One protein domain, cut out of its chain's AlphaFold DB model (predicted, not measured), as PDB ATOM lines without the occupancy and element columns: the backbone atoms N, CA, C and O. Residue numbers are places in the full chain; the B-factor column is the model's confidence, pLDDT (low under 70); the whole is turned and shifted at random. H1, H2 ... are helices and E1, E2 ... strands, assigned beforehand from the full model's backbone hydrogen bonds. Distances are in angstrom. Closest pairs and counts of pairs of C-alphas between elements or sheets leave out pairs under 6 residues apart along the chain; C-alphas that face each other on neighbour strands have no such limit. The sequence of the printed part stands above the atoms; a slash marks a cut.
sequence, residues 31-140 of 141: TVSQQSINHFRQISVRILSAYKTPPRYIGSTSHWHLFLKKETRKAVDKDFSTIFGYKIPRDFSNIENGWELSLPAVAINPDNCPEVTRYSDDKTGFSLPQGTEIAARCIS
ATOM      1  N   THR A  31     363.680 328.937 523.518       88.00
ATOM      2  CA  THR A  31     363.915 329.643 522.253       88.00
ATOM      3  C   THR A  31     363.052 330.894 522.175       88.00
ATOM      4  O   THR A  31     361.824 330.817 522.105       88.00
ATOM      5  N   VAL A  32     363.697 332.060 522.138       87.19
ATOM      6  CA  VAL A  32     362.997 333.342 522.034       87.19
ATOM      7  C   VAL A  32     362.772 333.693 520.565       87.19
ATOM      8  O   VAL A  32     363.688 334.050 519.831       87.19
ATOM      9  N   SER A  33     361.513 333.625 520.140       89.69
ATOM     10  CA  SER A  33     361.040 334.049 518.819       89.69
ATOM     11  C   SER A  33     360.061 335.220 518.918       89.69
ATOM     12  O   SER A  33     359.471 335.463 519.975       89.69
ATOM     13  N   GLN A  34     359.797 335.908 517.803       89.44
ATOM     14  CA  GLN A  34     358.774 336.960 517.762       89.44
ATOM     15  C   GLN A  34     357.396 336.444 518.209       89.44
ATOM     16  O   GLN A  34     356.680 337.122 518.948       89.44
ATOM     17  N   GLN A  35     357.041 335.218 517.812       90.38
ATOM     18  CA  GLN A  35     355.807 334.577 518.251       90.38
ATOM     19  C   GLN A  35     355.797 334.393 519.771       90.38
ATOM     20  O   GLN A  35     354.800 334.725 520.403       90.38
ATOM     21  N   SER A  36     356.891 333.922 520.376       90.69
ATOM     22  CA  SER A  36     356.963 333.771 521.834       90.69
ATOM     23  C   SER A  36     356.786 335.114 522.560       90.69
ATOM     24  O   SER A  36     355.951 335.211 523.457       90.69
ATOM     25  N   ILE A  37     357.450 336.181 522.094       92.69
ATOM     26  CA  ILE A  37     357.375 337.532 522.677       92.69
ATOM     27  C   ILE A  37     355.944 338.082 522.652       92.69
ATOM     28  O   ILE A  37     355.501 338.736 523.603       92.69
ATOM     29  N   ASN A  38     355.181 337.805 521.593       93.06
ATOM     30  CA  ASN A  38     353.781 338.224 521.517       93.06
ATOM     31  C   ASN A  38     352.940 337.617 522.653       93.06
ATOM     32  O   ASN A  38     352.073 338.309 523.185       93.06
ATOM     33  N   HIS A  39     353.264 336.395 523.085       94.19
ATOM     34  CA  HIS A  39     352.594 335.689 524.180       94.19
ATOM     35  C   HIS A  39     353.190 335.977 525.567       94.19
ATOM     36  O   HIS A  39     352.604 335.576 526.572       94.19
ATOM     37  N   PHE A  40     354.331 336.670 525.657       96.38
ATOM     38  CA  PHE A  40     354.902 337.043 526.952       96.38
ATOM     39  C   PHE A  40     353.952 337.956 527.718       96.38
ATOM     40  O   PHE A  40     353.365 338.893 527.164       96.38
ATOM     41  N   ARG A  41     353.854 337.717 529.026       97.50
ATOM     42  CA  ARG A  41     353.042 338.553 529.905       97.50
ATOM     43  C   ARG A  41     353.687 339.930 530.024       97.50
ATOM     44  O   ARG A  41     354.839 340.048 530.435       97.50
ATOM     45  N   GLN A  42     352.933 340.978 529.711       97.56
ATOM     46  CA  GLN A  42     353.391 342.340 529.953       97.56
ATOM     47  C   GLN A  42     353.294 342.672 531.447       97.56
ATOM     48  O   GLN A  42     352.248 342.466 532.066       97.56
ATOM     49  N   ILE A  43     354.381 343.179 532.024       96.44
ATOM     50  CA  ILE A  43     354.458 343.625 533.422       96.44
ATOM     51  C   ILE A  43     355.069 345.030 533.498       96.44
ATOM     52  O   ILE A  43     355.622 345.530 532.522       96.44
ATOM     53  N   SER A  44     354.962 345.678 534.658       96.19
ATOM     54  CA  SER A  44     355.675 346.925 534.955       96.19
ATOM     55  C   SER A  44     356.932 346.654 535.784       96.19
ATOM     56  O   SER A  44     357.035 345.619 536.447       96.19
ATOM     57  N   VAL A  45     357.858 347.616 535.823       96.38
ATOM     58  CA  VAL A  45     359.053 347.552 536.686       96.38
ATOM     59  C   VAL A  45     358.668 347.420 538.166       96.38
ATOM     60  O   VAL A  45     359.321 346.699 538.917       96.38
ATOM     61  N   ARG A  46     357.551 348.029 538.588       96.00
ATOM     62  CA  ARG A  46     357.007 347.851 539.944       96.00
ATOM     63  C   ARG A  46     356.681 346.384 540.239       96.00
ATOM     64  O   ARG A  46     357.087 345.881 541.283       96.00
ATOM     65  N   ILE A  47     355.991 345.696 539.326       95.56
ATOM     66  CA  ILE A  47     355.677 344.264 539.477       95.56
ATOM     67  C   ILE A  47     356.965 343.438 539.467       95.56
ATOM     68  O   ILE A  47     357.128 342.571 540.321       95.56
ATOM     69  N   LEU A  48     357.895 343.742 538.554       95.38
ATOM     70  CA  LEU A  48     359.202 343.088 538.487       95.38
ATOM     71  C   LEU A  48     359.934 343.148 539.840       95.38
ATOM     72  O   LEU A  48     360.381 342.117 540.333       95.38
ATOM     73  N   SER A  49     359.973 344.326 540.471       94.12
ATOM     74  CA  SER A  49     360.629 344.546 541.768       94.12
ATOM     75  C   SER A  49     359.941 343.872 542.962       94.12
ATOM     76  O   SER A  49     360.544 343.744 544.022       94.12
ATOM     77  N   ALA A  50     358.679 343.460 542.810       94.69
ATOM     78  CA  ALA A  50     357.902 342.833 543.876       94.69
ATOM     79  C   ALA A  50     358.050 341.303 543.906       94.69
ATOM     80  O   ALA A  50     357.619 340.658 544.865       94.69
ATOM     81  N   TYR A  51     358.631 340.695 542.866       92.00
ATOM     82  CA  TYR A  51     358.886 339.261 542.866       92.00
ATOM     83  C   TYR A  51     359.944 338.898 543.907       92.00
ATOM     84  O   TYR A  51     361.048 339.429 543.895       92.00
ATOM     85  N   LYS A  52     359.639 337.897 544.743       89.94
ATOM     86  CA  LYS A  52     360.614 337.312 545.680       89.94
ATOM     87  C   LYS A  52     361.872 336.796 544.964       89.94
ATOM     88  O   LYS A  52     362.970 336.918 545.488       89.94
ATOM     89  N   THR A  53     361.684 336.220 543.780       89.81
ATOM     90  CA  THR A  53     362.757 335.814 542.867       89.81
ATOM     91  C   THR A  53     362.448 336.448 541.517       89.81
ATOM     92  O   THR A  53     361.516 335.983 540.843       89.81
ATOM     93  N   PRO A  54     363.121 337.553 541.160       90.75
ATOM     94  CA  PRO A  54     362.787 338.301 539.962       90.75
ATOM     95  C   PRO A  54     363.111 337.490 538.700       90.75
ATOM     96  O   PRO A  54     364.102 336.757 538.667       90.75
ATOM     97  N   PRO A  55     362.288 337.610 537.644       96.00
ATOM     98  CA  PRO A  55     362.679 337.226 536.297       96.00
ATOM     99  C   PRO A  55     364.058 337.787 535.912       96.00
ATOM    100  O   PRO A  55     364.388 338.935 536.214       96.00
ATOM    101  N   ARG A  56     364.841 336.965 535.219       95.25
ATOM    102  CA  ARG A  56     366.197 337.237 534.738       95.25
ATOM    103  C   ARG A  56     366.126 338.004 533.424       95.25
ATOM    104  O   ARG A  56     365.301 337.673 532.571       95.25
ATOM    105  N   TYR A  57     366.949 339.035 533.265       95.44
ATOM    106  CA  TYR A  57     366.939 339.862 532.056       95.44
ATOM    107  C   TYR A  57     367.675 339.155 530.920       95.44
ATOM    108  O   TYR A  57     368.804 338.712 531.113       95.44
ATOM    109  N   ILE A  58     367.059 339.083 529.739       93.06
ATOM    110  CA  ILE A  58     367.618 338.340 528.597       93.06
ATOM    111  C   ILE A  58     368.008 339.218 527.403       93.06
ATOM    112  O   ILE A  58     368.720 338.772 526.508       93.06
ATOM    113  N   GLY A  59     367.556 340.470 527.381       93.25
ATOM    114  CA  GLY A  59     367.838 341.402 526.298       93.25
ATOM    115  C   GLY A  59     366.658 342.308 525.983       93.25
ATOM    116  O   GLY A  59     365.563 342.170 526.535       93.25
ATOM    117  N   SER A  60     366.897 343.248 525.079       93.62
ATOM    118  CA  SER A  60     365.893 344.187 524.588       93.62
ATOM    119  C   SER A  60     365.669 344.024 523.094       93.62
ATOM    120  O   SER A  60     366.574 343.663 522.357       93.62
ATOM    121  N   THR A  61     364.456 344.304 522.643       92.88
ATOM    122  CA  THR A  61     364.172 344.601 521.237       92.88
ATOM    123  C   THR A  61     363.939 346.102 521.081       92.88
ATOM    124  O   THR A  61     364.012 346.867 522.050       92.88
ATOM    125  N   SER A  62     363.556 346.540 519.882       92.50
ATOM    126  CA  SER A  62     363.146 347.927 519.634       92.50
ATOM    127  C   SER A  62     362.012 348.412 520.546       92.50
ATOM    128  O   SER A  62     361.931 349.605 520.809       92.50
ATOM    129  N   HIS A  63     361.154 347.517 521.050       94.62
ATOM    130  CA  HIS A  63     359.948 347.897 521.800       94.62
ATOM    131  C   HIS A  63     359.889 347.355 523.228       94.62
ATOM    132  O   HIS A  63     359.117 347.862 524.043       94.62
ATOM    133  N   TRP A  64     360.658 346.315 523.544       96.25
ATOM    134  CA  TRP A  64     360.474 345.555 524.777       96.25
ATOM    135  C   TRP A  64     361.799 345.258 525.457       96.25
ATOM    136  O   TRP A  64     362.719 344.772 524.810       96.25
ATOM    137  N   HIS A  65     361.848 345.424 526.773       96.50
ATOM    138  CA  HIS A  65     362.782 344.690 527.620       96.50
ATOM    139  C   HIS A  65     362.183 343.325 527.941       96.50
ATOM    140  O   HIS A  65     361.017 343.236 528.344       96.50
ATOM    141  N   LEU A  66     362.965 342.266 527.760       95.81
ATOM    142  CA  LEU A  66     362.511 340.889 527.892       95.81
ATOM    143  C   LEU A  66     363.153 340.217 529.102       95.81
ATOM    144  O   LEU A  66     364.340 340.390 529.389       95.81
ATOM    145  N   PHE A  67     362.350 339.407 529.786       95.94
ATOM    146  CA  PHE A  67     362.777 338.655 530.955       95.94
ATOM    147  C   PHE A  67     362.240 337.230 530.914       95.94
ATOM    148  O   PHE A  67     361.115 336.999 530.464       95.94
ATOM    149  N   LEU A  68     363.008 336.293 531.459       94.75
ATOM    150  CA  LEU A  68     362.601 334.903 531.641       94.75
ATOM    151  C   LEU A  68     362.684 334.512 533.115       94.75
ATOM    152  O   LEU A  68     363.581 334.933 533.840       94.75
ATOM    153  N   LYS A  69     361.757 333.677 533.573       94.44
ATOM    154  CA  LYS A  69     361.785 333.095 534.917       94.44
ATOM    155  C   LYS A  69     361.593 331.593 534.812       94.44
ATOM    156  O   LYS A  69     360.540 331.156 534.353       94.44
ATOM    157  N   LYS A  70     362.576 330.820 535.264       92.44
ATOM    158  CA  LYS A  70     362.428 329.376 535.441       92.44
ATOM    159  C   LYS A  70     361.828 329.091 536.814       92.44
ATOM    160  O   LYS A  70     362.301 329.614 537.821       92.44
ATOM    161  N   GLU A  71     360.777 328.284 536.856       90.19
ATOM    162  CA  GLU A  71     360.221 327.749 538.096       90.19
ATOM    163  C   GLU A  71     360.352 326.233 538.095       90.19
ATOM    164  O   GLU A  71     359.797 325.565 537.226       90.19
ATOM    165  N   THR A  72     361.056 325.704 539.092       87.62
ATOM    166  CA  THR A  72     361.226 324.266 539.305       87.62
ATOM    167  C   THR A  72     360.301 323.797 540.418       87.62
ATOM    168  O   THR A  72     360.236 324.402 541.492       87.62
ATOM    169  N   ARG A  73     359.576 322.709 540.178       83.88
ATOM    170  CA  ARG A  73     358.694 322.046 541.137       83.88
ATOM    171  C   ARG A  73     359.116 320.596 541.279       83.88
ATOM    172  O   ARG A  73     359.369 319.929 540.284       83.88
ATOM    173  N   LYS A  74     359.137 320.102 542.513       82.25
ATOM    174  CA  LYS A  74     359.408 318.692 542.797       82.25
ATOM    175  C   LYS A  74     358.092 317.938 542.900       82.25
ATOM    176  O   LYS A  74     357.224 318.343 543.674       82.25
ATOM    177  N   ALA A  75     357.938 316.856 542.149       76.12
ATOM    178  CA  ALA A  75     356.819 315.936 542.291       76.12
ATOM    179  C   ALA A  75     357.313 314.500 542.101       76.12
ATOM    180  O   ALA A  75     357.833 314.169 541.043       76.12
ATOM    181  N   VAL A  76     357.121 313.663 543.129       77.56
ATOM    182  CA  VAL A  76     357.400 312.212 543.117       77.56
ATOM    183  C   VAL A  76     358.770 311.888 542.496       77.56
ATOM    184  O   VAL A  76     358.858 311.392 541.375       77.56
ATOM    185  N   ASP A  77     359.835 312.236 543.222       74.12
ATOM    186  CA  ASP A  77     361.246 312.003 542.860       74.12
ATOM    187  C   ASP A  77     361.702 312.580 541.508       74.12
ATOM    188  O   ASP A  77     362.765 312.225 540.999       74.12
ATOM    189  N   LYS A  78     360.923 313.500 540.926       72.25
ATOM    190  CA  LYS A  78     361.264 314.206 539.689       72.25
ATOM    191  C   LYS A  78     361.124 315.713 539.853       72.25
ATOM    192  O   LYS A  78     360.169 316.208 540.458       72.25
ATOM    193  N   ASP A  79     362.067 316.428 539.257       77.06
ATOM    194  CA  ASP A  79     362.038 317.879 539.147       77.06
ATOM    195  C   ASP A  79     361.428 318.247 537.787       77.06
ATOM    196  O   ASP A  79     361.900 317.813 536.739       77.06
ATOM    197  N   PHE A  80     360.351 319.027 537.809       81.25
ATOM    198  CA  PHE A  80     359.716 319.604 536.628       81.25
ATOM    199  C   PHE A  80     360.017 321.090 536.612       81.25
ATOM    200  O   PHE A  80     359.693 321.784 537.578       81.25
ATOM    201  N   SER A  81     360.596 321.595 535.531       84.12
ATOM    202  CA  SER A  81     360.824 323.025 535.386       84.12
ATOM    203  C   SER A  81     359.959 323.606 534.266       84.12
ATOM    204  O   SER A  81     359.485 322.926 533.357       84.12
ATOM    205  N   THR A  82     359.593 324.872 534.423       89.38
ATOM    206  CA  THR A  82     358.790 325.617 533.450       89.38
ATOM    207  C   THR A  82     359.354 327.019 533.334       89.38
ATOM    208  O   THR A  82     359.592 327.684 534.344       89.38
ATOM    209  N   ILE A  83     359.562 327.480 532.101       91.44
ATOM    210  CA  ILE A  83     360.094 328.811 531.812       91.44
ATOM    211  C   ILE A  83     358.945 329.741 531.413       91.44
ATOM    212  O   ILE A  83     358.188 329.464 530.484       91.44
ATOM    213  N   PHE A  84     358.833 330.866 532.112       93.88
ATOM    214  CA  PHE A  84     357.847 331.914 531.861       93.88
ATOM    215  C   PHE A  84     358.516 333.156 531.280       93.88
ATOM    216  O   PHE A  84     359.529 333.613 531.811       93.88
ATOM    217  N   GLY A  85     357.916 333.732 530.238       95.44
ATOM    218  CA  GLY A  85     358.391 334.962 529.607       95.44
ATOM    219  C   GLY A  85     357.586 336.201 529.988       95.44
ATOM    220  O   GLY A  85     356.351 336.179 530.038       95.44
ATOM    221  N   TYR A  86     358.301 337.299 530.216       97.50
ATOM    222  CA  TYR A  86     357.750 338.598 530.579       97.50
ATOM    223  C   TYR A  86     358.330 339.703 529.697       97.50
ATOM    224  O   TYR A  86     359.474 339.619 529.248       97.50
ATOM    225  N   LYS A  87     357.545 340.762 529.475       97.50
ATOM    226  CA  LYS A  87     357.976 341.951 528.730       97.50
ATOM    227  C   LYS A  87     357.608 343.248 529.443       97.50
ATOM    228  O   LYS A  87     356.530 343.351 530.028       97.50
ATOM    229  N   ILE A  88     358.493 344.236 529.367       97.62
ATOM    230  CA  ILE A  88     358.280 345.608 529.849       97.62
ATOM    231  C   ILE A  88     358.467 346.553 528.655       97.62
ATOM    232  O   ILE A  88     359.452 346.383 527.934       97.62
ATOM    233  N   PRO A  89     357.547 347.500 528.386       96.75
ATOM    234  CA  PRO A  89     357.717 348.444 527.284       96.75
ATOM    235  C   PRO A  89     358.982 349.285 527.456       96.75
ATOM    236  O   PRO A  89     359.207 349.841 528.530       96.75
ATOM    237  N   ARG A  90     359.761 349.421 526.384       94.88
ATOM    238  CA  ARG A  90     361.020 350.173 526.387       94.88
ATOM    239  C   ARG A  90     360.820 351.662 526.665       94.88
ATOM    240  O   ARG A  90     361.538 352.240 527.469       94.88
ATOM    241  N   ASP A  91     359.781 352.252 526.087       91.94
ATOM    242  CA  ASP A  91     359.506 353.693 526.204       91.94
ATOM    243  C   ASP A  91     359.072 354.125 527.617       91.94
ATOM    244  O   ASP A  91     359.051 355.313 527.929       91.94
ATOM    245  N   PHE A  92     358.722 353.168 528.483       86.62
ATOM    246  CA  PHE A  92     358.259 353.427 529.849       86.62
ATOM    247  C   PHE A  92     359.215 352.905 530.923       86.62
ATOM    248  O   PHE A  92     358.876 352.959 532.109       86.62
ATOM    249  N   SER A  93     360.386 352.387 530.537       93.00
ATOM    250  CA  SER A  93     361.394 351.994 531.511       93.00
ATOM    251  C   SER A  93     362.818 352.260 531.058       93.00
ATOM    252  O   SER A  93     363.244 351.777 530.015       93.00
ATOM    253  N   ASN A  94     363.583 352.949 531.897       94.62
ATOM    254  CA  ASN A  94     365.008 353.149 531.674       94.62
ATOM    255  C   ASN A  94     365.803 351.917 532.122       94.62
ATOM    256  O   ASN A  94     365.509 351.329 533.167       94.62
ATOM    257  N   ILE A  95     366.836 351.560 531.360       95.56
ATOM    258  CA  ILE A  95     367.759 350.477 531.700       95.56
ATOM    259  C   ILE A  95     369.210 350.945 531.633       95.56
ATOM    260  O   ILE A  95     369.630 351.560 530.654       95.56
ATOM    261  N   GLU A  96     369.994 350.604 532.651       95.75
ATOM    262  CA  GLU A  96     371.452 350.748 532.633       95.75
ATOM    263  C   GLU A  96     372.115 349.392 532.351       95.75
ATOM    264  O   GLU A  96     371.751 348.378 532.954       95.75
ATOM    265  N   ASN A  97     373.116 349.384 531.463       93.69
ATOM    266  CA  ASN A  97     373.867 348.191 531.030       93.69
ATOM    267  C   ASN A  97     373.023 347.135 530.283       93.69
ATOM    268  O   ASN A  97     373.362 345.953 530.268       93.69
ATOM    269  N   GLY A  98     371.923 347.558 529.654       91.12
ATOM    270  CA  GLY A  98     371.123 346.712 528.772       91.12
ATOM    271  C   GLY A  98     371.804 346.429 527.434       91.12
ATOM    272  O   GLY A  98     372.566 347.249 526.928       91.12
ATOM    273  N   TRP A  99     371.480 345.287 526.831       91.00
ATOM    274  CA  TRP A  99     371.878 344.934 525.465       91.00
ATOM    275  C   TRP A  99     370.671 344.609 524.582       91.00
ATOM    276  O   TRP A  99     369.603 344.227 525.079       91.00
ATOM    277  N   GLU A 100     370.866 344.745 523.271       90.06
ATOM    278  CA  GLU A 100     369.906 344.343 522.242       90.06
ATOM    279  C   GLU A 100     369.965 342.836 521.980       90.06
ATOM    280  O   GLU A 100     371.028 342.217 522.017       90.06
ATOM    281  N   LEU A 101     368.809 342.258 521.679       87.12
ATOM    282  CA  LEU A 101     368.628 340.861 521.325       87.12
ATOM    283  C   LEU A 101     368.305 340.747 519.833       87.12
ATOM    284  O   LEU A 101     367.307 341.289 519.356       87.12
ATOM    285  N   SER A 102     369.115 339.976 519.112       80.50
ATOM    286  CA  SER A 102     368.859 339.628 517.714       80.50
ATOM    287  C   SER A 102     367.990 338.370 517.630       80.50
ATOM    288  O   SER A 102     368.391 337.295 518.069       80.50
ATOM    289  N   LEU A 103     366.792 338.491 517.056       78.44
ATOM    290  CA  LEU A 103     365.870 337.372 516.819       78.44
ATOM    291  C   LEU A 103     366.110 336.745 515.430       78.44
ATOM    292  O   LEU A 103     366.546 337.466 514.532       78.44
ATOM    293  N   PRO A 104     365.780 335.452 515.194       57.25
ATOM    294  CA  PRO A 104     365.052 334.521 516.072       57.25
ATOM    295  C   PRO A 104     365.886 333.357 516.657       57.25
ATOM    296  O   PRO A 104     365.310 332.392 517.149       57.25
ATOM    297  N   ALA A 105     367.215 333.389 516.577       60.47
ATOM    298  CA  ALA A 105     368.029 332.171 516.680       60.47
ATOM    299  C   ALA A 105     368.714 331.918 518.039       60.47
ATOM    300  O   ALA A 105     369.721 331.219 518.074       60.47
ATOM    301  N   VAL A 106     368.204 332.458 519.150       71.38
ATOM    302  CA  VAL A 106     368.877 332.309 520.454       71.38
ATOM    303  C   VAL A 106     368.032 331.458 521.400       71.38
ATOM    304  O   VAL A 106     366.953 331.866 521.842       71.38
ATOM    305  N   ALA A 107     368.521 330.253 521.698       84.31
ATOM    306  CA  ALA A 107     368.071 329.486 522.852       84.31
ATOM    307  C   ALA A 107     368.712 330.096 524.101       84.31
ATOM    308  O   ALA A 107     369.930 330.236 524.166       84.31
ATOM    309  N   ILE A 108     367.891 330.489 525.074       87.81
ATOM    310  CA  ILE A 108     368.364 331.186 526.270       87.81
ATOM    311  C   ILE A 108     368.117 330.305 527.486       87.81
ATOM    312  O   ILE A 108     366.980 329.904 527.752       87.81
ATOM    313  N   ASN A 109     369.180 330.031 528.239       89.25
ATOM    314  CA  ASN A 109     369.069 329.479 529.581       89.25
ATOM    315  C   ASN A 109     368.956 330.649 530.581       89.25
ATOM    316  O   ASN A 109     369.924 331.397 530.747       89.25
ATOM    317  N   PRO A 110     367.805 330.834 531.254       88.69
ATOM    318  CA  PRO A 110     367.595 331.959 532.165       88.69
ATOM    319  C   PRO A 110     368.560 331.977 533.357       88.69
ATOM    320  O   PRO A 110     368.793 333.048 533.917       88.69
ATOM    321  N   ASP A 111     369.142 330.837 533.734       89.00
ATOM    322  CA  ASP A 111     370.079 330.760 534.861       89.00
ATOM    323  C   ASP A 111     371.419 331.441 534.553       89.00
ATOM    324  O   ASP A 111     372.083 331.940 535.461       89.00
ATOM    325  N   ASN A 112     371.789 331.524 533.271       90.38
ATOM    326  CA  ASN A 112     373.023 332.171 532.819       90.38
ATOM    327  C   ASN A 112     372.875 333.688 532.656       90.38
ATOM    328  O   ASN A 112     373.841 334.388 532.350       90.38
ATOM    329  N   CYS A 113     371.665 334.202 532.855       91.75
ATOM    330  CA  CYS A 113     371.339 335.600 532.661       91.75
ATOM    331  C   CYS A 113     371.398 336.383 533.982       91.75
ATOM    332  O   CYS A 113     371.171 335.828 535.066       91.75
ATOM    333  N   PRO A 114     371.712 337.686 533.937       93.19
ATOM    334  CA  PRO A 114     371.816 338.478 535.147       93.19
ATOM    335  C   PRO A 114     370.457 338.786 535.766       93.19
ATOM    336  O   PRO A 114     369.424 338.915 535.100       93.19
ATOM    337  N   GLU A 115     370.497 338.971 537.079       94.62
ATOM    338  CA  GLU A 115     369.435 339.637 537.823       94.62
ATOM    339  C   GLU A 115     369.615 341.151 537.768       94.62
ATOM    340  O   GLU A 115     370.715 341.673 537.573       94.62
ATOM    341  N   VAL A 116     368.511 341.857 537.988       95.38
ATOM    342  CA  VAL A 116     368.534 343.296 538.232       95.38
ATOM    343  C   VAL A 116     369.274 343.574 539.539       95.38
ATOM    344  O   VAL A 116     368.914 343.037 540.584       95.38
ATOM    345  N   THR A 117     370.279 344.447 539.493       95.31
ATOM    346  CA  THR A 117     371.071 344.832 540.672       95.31
ATOM    347  C   THR A 117     370.442 345.981 541.441       95.31
ATOM    348  O   THR A 117     370.589 346.069 542.659       95.31
ATOM    349  N   ARG A 118     369.737 346.874 540.742       96.25
ATOM    350  CA  ARG A 118     369.076 348.033 541.341       96.25
ATOM    351  C   ARG A 118     367.810 348.394 540.582       96.25
ATOM    352  O   ARG A 118     367.767 348.314 539.360       96.25
ATOM    353  N   TYR A 119     366.806 348.864 541.312       96.56
ATOM    354  CA  TYR A 119     365.627 349.523 540.755       96.56
ATOM    355  C   TYR A 119     365.664 351.004 541.117       96.56
ATOM    356  O   TYR A 119     366.035 351.330 542.244       96.56
ATOM    357  N   SER A 120     365.215 351.875 540.216       96.06
ATOM    358  CA  SER A 120     364.977 353.286 540.540       96.06
ATOM    359  C   SER A 120     363.960 353.423 541.682       96.06
ATOM    360  O   SER A 120     363.106 352.546 541.883       96.06
ATOM    361  N   ASP A 121     364.027 354.524 542.429       94.94
ATOM    362  CA  ASP A 121     363.137 354.771 543.572       94.94
ATOM    363  C   ASP A 121     361.668 354.879 543.138       94.94
ATOM    364  O   ASP A 121     360.779 354.280 543.747       94.94
ATOM    365  N   ASP A 122     361.428 355.547 542.012       94.62
ATOM    366  CA  ASP A 122     360.115 355.731 541.384       94.62
ATOM    367  C   ASP A 122     359.611 354.496 540.608       94.62
ATOM    368  O   ASP A 122     358.466 354.467 540.147       94.62
ATOM    369  N   LYS A 123     360.443 353.453 540.485       93.88
ATOM    370  CA  LYS A 123     360.176 352.235 539.703       93.88
ATOM    371  C   LYS A 123     359.894 352.511 538.224       93.88
ATOM    372  O   LYS A 123     359.102 351.792 537.619       93.88
ATOM    373  N   THR A 124     360.565 353.496 537.631       95.19
ATOM    374  CA  THR A 124     360.566 353.727 536.174       95.19
ATOM    375  C   THR A 124     361.815 353.174 535.491       95.19
ATOM    376  O   THR A 124     362.011 353.366 534.298       95.19
ATOM    377  N   GLY A 125     362.682 352.463 536.209       96.56
ATOM    378  CA  GLY A 125     363.882 351.895 535.612       96.56
ATOM    379  C   GLY A 125     364.606 350.898 536.497       96.56
ATOM    380  O   GLY A 125     364.229 350.661 537.652       96.56
ATOM    381  N   PHE A 126     365.626 350.279 535.917       96.88
ATOM    382  CA  PHE A 126     366.441 349.262 536.562       96.88
ATOM    383  C   PHE A 126     367.860 349.200 535.980       96.88
ATOM    384  O   PHE A 126     368.104 349.601 534.847       96.88
ATOM    385  N   SER A 127     368.801 348.669 536.755       96.69
ATOM    386  CA  SER A 127     370.203 348.513 536.362       96.69
ATOM    387  C   SER A 127     370.595 347.037 536.371       96.69
ATOM    388  O   SER A 127     370.155 346.270 537.233       96.69
ATOM    389  N   LEU A 128     371.440 346.641 535.422       95.69
ATOM    390  CA  LEU A 128     372.078 345.323 535.380       95.69
ATOM    391  C   LEU A 128     373.537 345.411 535.857       95.69
ATOM    392  O   LEU A 128     374.104 346.511 535.885       95.69
ATOM    393  N   PRO A 129     374.173 344.281 536.224       94.31
ATOM    394  CA  PRO A 129     375.609 344.246 536.466       94.31
ATOM    395  C   PRO A 129     376.383 344.758 535.243       94.31
ATOM    396  O   PRO A 129     375.985 344.514 534.103       94.31
ATOM    397  N   GLN A 130     377.500 345.445 535.469       90.38
ATOM    398  CA  GLN A 130     378.395 345.856 534.386       90.38
ATOM    399  C   GLN A 130     379.227 344.664 533.891       90.38
ATOM    400  O   GLN A 130     379.656 343.834 534.689       90.38
ATOM    401  N   GLY A 131     379.507 344.619 532.585       85.31
ATOM    402  CA  GLY A 131     380.467 343.683 531.996       85.31
ATOM    403  C   GLY A 131     379.961 342.988 530.733       85.31
ATOM    404  O   GLY A 131     378.827 342.518 530.667       85.31
ATOM    405  N   THR A 132     380.833 342.880 529.730       81.31
ATOM    406  CA  THR A 132     380.550 342.179 528.467       81.31
ATOM    407  C   THR A 132     380.464 340.661 528.641       81.31
ATOM    408  O   THR A 132     379.705 340.010 527.932       81.31
ATOM    409  N   GLU A 133     381.183 340.099 529.616       84.06
ATOM    410  CA  GLU A 133     381.162 338.664 529.931       84.06
ATOM    411  C   GLU A 133     379.763 338.180 530.350       84.06
ATOM    412  O   GLU A 133     379.309 337.123 529.919       84.06
ATOM    413  N   ILE A 134     379.056 338.969 531.163       83.19
ATOM    414  CA  ILE A 134     377.715 338.630 531.658       83.19
ATOM    415  C   ILE A 134     376.707 338.619 530.507       83.19
ATOM    416  O   ILE A 134     375.889 337.705 530.413       83.19
ATOM    417  N   ALA A 135     376.793 339.613 529.616       80.44
ATOM    418  CA  ALA A 135     375.966 339.660 528.417       80.44
ATOM    419  C   ALA A 135     376.216 338.424 527.543       80.44
ATOM    420  O   ALA A 135     375.256 337.745 527.186       80.44
ATOM    421  N   ALA A 136     377.489 338.086 527.288       81.94
ATOM    422  CA  ALA A 136     377.865 336.905 526.515       81.94
ATOM    423  C   ALA A 136     377.251 335.631 527.106       81.94
ATOM    424  O   ALA A 136     376.513 334.958 526.401       81.94
ATOM    425  N   ARG A 137     377.428 335.362 528.410       81.81
ATOM    426  CA  ARG A 137     376.868 334.167 529.078       81.81
ATOM    427  C   ARG A 137     375.361 333.982 528.862       81.81
ATOM    428  O   ARG A 137     374.897 332.846 528.819       81.81
ATOM    429  N   CYS A 138     374.605 335.073 528.747       84.06
ATOM    430  CA  CYS A 138     373.154 335.019 528.591       84.06
ATOM    431  C   CYS A 138     372.700 334.735 527.148       84.06
ATOM    432  O   CYS A 138     371.751 333.979 526.949       84.06
ATOM    433  N   ILE A 139     373.343 335.349 526.148       76.56
ATOM    434  CA  ILE A 139     372.896 335.299 524.740       76.56
ATOM    435  C   ILE A 139     373.753 334.399 523.841       76.56
ATOM    436  O   ILE A 139     373.411 334.214 522.676       76.56
ATOM    437  N   SER A 140     374.862 333.860 524.346       63.94
ATOM    438  CA  SER A 140     375.789 333.051 523.555       63.94
ATOM    439  C   SER A 140     376.717 332.189 524.418       63.94
ATOM    440  O   SER A 140     377.421 332.693 525.294       63.94
TER     441      SER A 140
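AT A GLANCE: This is residues 31 to 140 of the 141 residues of an uncharacterized protein of Amphritea atlantica (UniProt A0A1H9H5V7). A long, twisted two-stranded hairpin, E2 and E3, runs through a small body and sticks out of it as an arm, with residues 74 to 79 standing free at its tip. In the body E1 joins E2 as a third strand, the small helices H1, H2 and H3 lie round this sheet, and the short pair E4 and E6 sits at the end away from the tip. The 110 printed residues hold H1 H2 E1 E2 E3 E4 E5 E6 H3 in chain order; the sheet E1 - E2 - E3 is antiparallel, E4 and E6 are parallel, and the class is mixed. The whole is compact, with a radius of gyration of the C-alphas of 13.8 A and spans of 43 by 31 by 28 A.

IN THESE COORDINATES: Find C-alpha 34 at (358.774, 336.960, 517.762), where H1, residues 34 to 39, begins; H2 is residues 45 to 50. Next come E1, residues 56 to 60, 12.3 A; E2, residues 64 to 75, 34.6 A; and E3, residues 78 to 89, 36.6 A, starting at (361.264, 314.206, 539.689). Then read E4, 94 to 96; E5, 106 to 108; E6, 125 to 127; and H3, 132 to 139, 10.9 A, ending at (372.896, 335.299, 524.740).

HOW THE PARTS SIT: E1, E2 and E3 form a meander, each strand the antiparallel neighbour of the one before: look at N 58 and O 66, 3.0 A, and N 69 and O 84, 2.8 A. H1 is on this sheet over E3, with Ile 37 and Gly 85 their closest C-alphas at 7.5 A. H2 and H3 only graze it. E4 and E6 have N 126 and O 94 at 2.9 A. E5 pairs with no named strand; its residues 106 to 107 pair with residues 31 to 32. Every O i to N i+4 pair is within hydrogen-bond range in H2 and H3, and 1 of 2 in H1.

THE WHOLE: The C-alphas farthest apart, of Asp 77 and Asp 91, are 44.9 A apart. The printed part has no cut; the link from E5 to E6, 16 residues, is long. Residues 104 to 105 and 140 are under 70 in pLDDT.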